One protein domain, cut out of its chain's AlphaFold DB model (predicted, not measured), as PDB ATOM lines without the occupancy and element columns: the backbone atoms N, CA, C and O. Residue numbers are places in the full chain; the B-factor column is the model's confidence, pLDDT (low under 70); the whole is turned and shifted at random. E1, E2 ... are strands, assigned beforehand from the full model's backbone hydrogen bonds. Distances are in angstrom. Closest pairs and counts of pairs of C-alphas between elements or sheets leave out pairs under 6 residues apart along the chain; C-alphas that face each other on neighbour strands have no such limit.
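Overview. This is residues 2 to 42 of the 63 residues of an uncharacterized protein of Tychonema bourrellyi FEM_GT703 (UniProt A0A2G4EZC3). Little regular structure is present: a small sheet of three strands sits at one end, an unnamed stretch, residues 2 to 16, leads to it from the other, and residues 36 to 42 fold back from the sheet. The printed part has 41 residues, no named helix and, along the chain, E1, E2, E3, antiparallel in that sheet order. The class is all strand, with 12 residues in named elements; the whole is compact, radius of gyration of the C-alphas 9.8 A, spans 32 by 17 by 13 A.

Arrangement. E1, residues 17 to 20, and E2, residues 24 to 27, form an antiparallel hairpin at 140 degrees; N 18 and O 26 are 2.8 A apart. E2 and E3, residues 32 to 35, form another at 148 degrees; N 34 and O 25 are 2.7 A apart. The three make a meander, each strand the antiparallel neighbour of the one before.

Along the chain. E1 begins at C-alpha 17 (140.002, 165.526, 86.805) and spans 9.2 A, E2 9.5 A. E3 spans 9.8 A, ending at C-alpha 35 (141.646, 160.719, 77.434).

Size, cuts and confidence. The farthest C-alphas, of Arg 2 and Gly 21, are 33.1 A apart. The printed part has no cut; both links are tight. Model pLDDT is under 70 at residues 2 to 9, 36 to 37 and 39 to 42.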
ATOM      1  N   ARG A   2     118.539 169.623  82.314       47.38
ATOM      2  CA  ARG A   2     118.970 170.457  81.186       47.38
ATOM      3  C   ARG A   2     120.433 170.173  80.868       47.38
ATOM      4  O   ARG A   2     121.335 170.482  81.631       47.38
ATOM      5  N   ASN A   3     120.606 169.508  79.734       44.66
ATOM      6  CA  ASN A   3     121.857 169.282  79.035       44.66
ATOM      7  C   ASN A   3     122.247 170.588  78.324       44.66
ATOM      8  O   ASN A   3     122.061 170.723  77.115       44.66
ATOM      9  N   GLU A   4     122.706 171.586  79.076       56.62
ATOM     10  CA  GLU A   4     123.181 172.845  78.497       56.62
ATOM     11  C   GLU A   4     124.621 172.624  78.006       56.62
ATOM     12  O   GLU A   4     125.588 172.742  78.745       56.62
ATOM     13  N   ASN A   5     124.748 172.176  76.750       53.69
ATOM     14  CA  ASN A   5     125.986 172.150  75.956       53.69
ATOM     15  C   ASN A   5     127.254 171.534  76.603       53.69
ATOM     16  O   ASN A   5     128.372 171.828  76.179       53.69
ATOM     17  N   LEU A   6     127.110 170.571  77.524       55.44
ATOM     18  CA  LEU A   6     128.231 169.745  78.009       55.44
ATOM     19  C   LEU A   6     128.956 168.985  76.883       55.44
ATOM     20  O   LEU A   6     130.076 168.521  77.071       55.44
ATOM     21  N   GLY A   7     128.327 168.853  75.711       53.84
ATOM     22  CA  GLY A   7     128.847 168.104  74.568       53.84
ATOM     23  C   GLY A   7     130.193 168.594  74.026       53.84
ATOM     24  O   GLY A   7     130.879 167.807  73.381       53.84
ATOM     25  N   ASN A   8     130.587 169.842  74.307       57.03
ATOM     26  CA  ASN A   8     131.885 170.399  73.900       57.03
ATOM     27  C   ASN A   8     132.871 170.566  75.074       57.03
ATOM     28  O   ASN A   8     134.051 170.862  74.888       57.03
ATOM     29  N   LEU A   9     132.413 170.355  76.307       63.47
ATOM     30  CA  LEU A   9     133.302 170.310  77.456       63.47
ATOM     31  C   LEU A   9     133.855 168.885  77.538       63.47
ATOM     32  O   LEU A   9     133.110 167.916  77.576       63.47
ATOM     33  N   GLY A  10     135.176 168.729  77.507       71.81
ATOM     34  CA  GLY A  10     135.808 167.439  77.788       71.81
ATOM     35  C   GLY A  10     135.881 167.151  79.290       71.81
ATOM     36  O   GLY A  10     135.870 168.078  80.102       71.81
ATOM     37  N   CYS A  11     136.044 165.881  79.679       76.00
ATOM     38  CA  CYS A  11     136.241 165.489  81.084       76.00
ATOM     39  C   CYS A  11     137.451 166.182  81.741       76.00
ATOM     40  O   CYS A  11     137.477 166.367  82.956       76.00
ATOM     41  N   ARG A  12     138.407 166.655  80.931       75.00
ATOM     42  CA  ARG A  12     139.535 167.496  81.353       75.00
ATOM     43  C   ARG A  12     139.144 168.807  82.058       75.00
ATOM     44  O   ARG A  12     139.986 169.392  82.722       75.00
ATOM     45  N   HIS A  13     137.907 169.279  81.887       74.56
ATOM     46  CA  HIS A  13     137.381 170.488  82.536       74.56
ATOM     47  C   HIS A  13     136.624 170.179  83.836       74.56
ATOM     48  O   HIS A  13     136.059 171.071  84.460       74.56
ATOM     49  N   CYS A  14     136.567 168.910  84.247       75.06
ATOM     50  CA  CYS A  14     135.959 168.533  85.513       75.06
ATOM     51  C   CYS A  14     136.867 168.931  86.679       75.06
ATOM     52  O   CYS A  14     138.068 168.684  86.640       75.06
ATOM     53  N   ARG A  15     136.284 169.437  87.771       75.44
ATOM     54  CA  ARG A  15     137.017 169.702  89.024       75.44
ATOM     55  C   ARG A  15     137.646 168.448  89.647       75.44
ATOM     56  O   ARG A  15     138.574 168.554  90.434       75.44
ATOM     57  N   HIS A  16     137.128 167.267  89.300       78.06
ATOM     58  CA  HIS A  16     137.610 165.966  89.773       78.06
ATOM     59  C   HIS A  16     138.609 165.312  88.807       78.06
ATOM     60  O   HIS A  16     138.999 164.162  89.009       78.06
ATOM     61  N   PHE A  17     138.987 166.004  87.728       81.62
ATOM     62  CA  PHE A  17     140.002 165.526  86.805       81.62
ATOM     63  C   PHE A  17     141.391 165.821  87.358       81.62
ATOM     64  O   PHE A  17     141.753 166.972  87.597       81.62
ATOM     65  N   GLN A  18     142.190 164.774  87.512       85.25
ATOM     66  CA  GLN A  18     143.601 164.887  87.828       85.25
ATOM     67  C   GLN A  18     144.417 164.552  86.587       85.25
ATOM     68  O   GLN A  18     144.389 163.428  86.094       85.25
ATOM     69  N   GLN A  19     145.180 165.525  86.103       83.56
ATOM     70  CA  GLN A  19     146.067 165.341  84.957       83.56
ATOM     71  C   GLN A  19     147.116 164.260  85.274       83.56
ATOM     72  O   GLN A  19     147.816 164.368  86.282       83.56
ATOM     73  N   GLN A  20     147.251 163.240  84.420       85.25
ATOM     74  CA  GLN A  20     148.321 162.238  84.512       85.25
ATOM     75  C   GLN A  20     149.107 162.212  83.200       85.25
ATOM     76  O   GLN A  20     148.661 161.713  82.165       85.25
ATOM     77  N   GLY A  21     150.315 162.774  83.246       81.31
ATOM     78  CA  GLY A  21     151.207 162.839  82.094       81.31
ATOM     79  C   GLY A  21     150.682 163.740  80.971       81.31
ATOM     80  O   GLY A  21     150.077 164.781  81.209       81.31
ATOM     81  N   ARG A  22     150.975 163.364  79.718       72.50
ATOM     82  CA  ARG A  22     150.726 164.202  78.527       72.50
ATOM     83  C   ARG A  22     149.448 163.876  77.747       72.50
ATOM     84  O   ARG A  22     149.054 164.674  76.903       72.50
ATOM     85  N   ARG A  23     148.838 162.703  77.954       71.31
ATOM     86  CA  ARG A  23     147.763 162.178  77.082       71.31
ATOM     87  C   ARG A  23     146.386 162.065  77.735       71.31
ATOM     88  O   ARG A  23     145.431 161.711  77.047       71.31
ATOM     89  N   GLY A  24     146.260 162.395  79.014       79.75
ATOM     90  CA  GLY A  24     144.995 162.271  79.719       79.75
ATOM     91  C   GLY A  24     145.149 162.524  81.205       79.75
ATOM     92  O   GLY A  24     146.013 163.282  81.650       79.75
ATOM     93  N   GLY A  25     144.275 161.899  81.969       87.56
ATOM     94  CA  GLY A  25     144.301 161.953  83.415       87.56
ATOM     95  C   GLY A  25     143.250 161.044  84.011       87.56
ATOM     96  O   GLY A  25     142.472 160.437  83.288       87.56
ATOM     97  N   HIS A  26     143.211 160.978  85.327       86.06
ATOM     98  CA  HIS A  26     142.231 160.184  86.040       86.06
ATOM     99  C   HIS A  26     141.041 161.058  86.424       86.06
ATOM    100  O   HIS A  26     141.216 162.165  86.942       86.06
ATOM    101  N   CYS A  27     139.822 160.588  86.178       84.19
ATOM    102  CA  CYS A  27     138.634 161.223  86.726       84.19
ATOM    103  C   CYS A  27     138.247 160.520  88.024       84.19
ATOM    104  O   CYS A  27     137.660 159.444  87.987       84.19
ATOM    105  N   HIS A  28     138.502 161.158  89.169       83.38
ATOM    106  CA  HIS A  28     138.179 160.592  90.489       83.38
ATOM    107  C   HIS A  28     136.686 160.342  90.702       83.38
ATOM    108  O   HIS A  28     136.306 159.487  91.489       83.38
ATOM    109  N   LEU A  29     135.833 161.080  89.991       76.38
ATOM    110  CA  LEU A  29     134.386 160.900  90.056       76.38
ATOM    111  C   LEU A  29     133.928 159.627  89.331       76.38
ATOM    112  O   LEU A  29     133.027 158.943  89.802       76.38
ATOM    113  N   LEU A  30     134.523 159.340  88.171       77.56
ATOM    114  CA  LEU A  30     134.202 158.148  87.385       77.56
ATOM    115  C   LEU A  30     135.036 156.932  87.811       77.56
ATOM    116  O   LEU A  30     134.684 155.812  87.459       77.56
ATOM    117  N   GLY A  31     136.141 157.152  88.529       84.38
ATOM    118  CA  GLY A  31     137.099 156.115  88.903       84.38
ATOM    119  C   GLY A  31     137.836 155.513  87.705       84.38
ATOM    120  O   GLY A  31     138.278 154.370  87.777       84.38
ATOM    121  N   VAL A  32     137.939 156.244  86.587       84.31
ATOM    122  CA  VAL A  32     138.574 155.762  85.349       84.31
ATOM    123  C   VAL A  32     139.547 156.782  84.770       84.31
ATOM    124  O   VAL A  32     139.404 157.994  84.964       84.31
ATOM    125  N   ASP A  33     140.507 156.281  83.997       84.00
ATOM    126  CA  ASP A  33     141.396 157.113  83.195       84.00
ATOM    127  C   ASP A  33     140.663 157.646  81.963       84.00
ATOM    128  O   ASP A  33     140.078 156.907  81.170       84.00
ATOM    129  N   VAL A  34     140.696 158.963  81.804       79.62
ATOM    130  CA  VAL A  34     140.025 159.696  80.736       79.62
ATOM    131  C   VAL A  34     141.053 160.324  79.798       79.62
ATOM    132  O   VAL A  34     142.025 160.967  80.206       79.62
ATOM    133  N   HIS A  35     140.824 160.147  78.501       78.25
ATOM    134  CA  HIS A  35     141.646 160.719  77.434       78.25
ATOM    135  C   HIS A  35     141.096 162.070  76.958       78.25
ATOM    136  O   HIS A  35     139.948 162.428  77.221       78.25
ATOM    137  N   SER A  36     141.904 162.815  76.199       66.88
ATOM    138  CA  SER A  36     141.566 164.152  75.675       66.88
ATOM    139  C   SER A  36     140.253 164.243  74.879       66.88
ATOM    140  O   SER A  36     139.693 165.333  74.793       66.88
ATOM    141  N   GLY A  37     139.752 163.131  74.326       69.19
ATOM    142  CA  GLY A  37     138.492 163.059  73.571       69.19
ATOM    143  C   GLY A  37     137.249 162.669  74.385       69.19
ATOM    144  O   GLY A  37     136.181 162.502  73.804       69.19
ATOM    145  N   TRP A  38     137.359 162.480  75.702       71.75
ATOM    146  CA  TRP A  38     136.216 162.086  76.532       71.75
ATOM    147  C   TRP A  38     135.246 163.245  76.759       71.75
ATOM    148  O   TRP A  38     135.663 164.332  77.173       71.75
ATOM    149  N   LYS A  39     133.945 162.981  76.564       64.88
ATOM    150  CA  LYS A  39     132.855 163.907  76.910       64.88
ATOM    151  C   LYS A  39     132.919 164.285  78.395       64.88
ATOM    152  O   LYS A  39     133.371 163.497  79.225       64.88
ATOM    153  N   ALA A  40     132.489 165.498  78.721       65.00
ATOM    154  CA  ALA A  40     132.426 165.998  80.086       65.00
ATOM    155  C   ALA A  40     131.621 165.068  80.994       65.00
ATOM    156  O   ALA A  40     130.559 164.573  80.616       65.00
ATOM    157  N   CYS A  41     132.109 164.892  82.225       64.44
ATOM    158  CA  CYS A  41     131.289 164.344  83.299       64.44
ATOM    159  C   CYS A  41     130.040 165.214  83.489       64.44
ATOM    160  O   CYS A  41     130.171 166.431  83.382       64.44
ATOM    161  N   PRO A  42     128.887 164.650  83.895       65.12
ATOM    162  CA  PRO A  42     127.659 165.411  84.162       65.12
ATOM    163  C   PRO A  42     127.805 166.558  85.180       65.12
ATOM    164  O   PRO A  42     126.937 167.415  85.256       65.12
TER     165      PRO A  42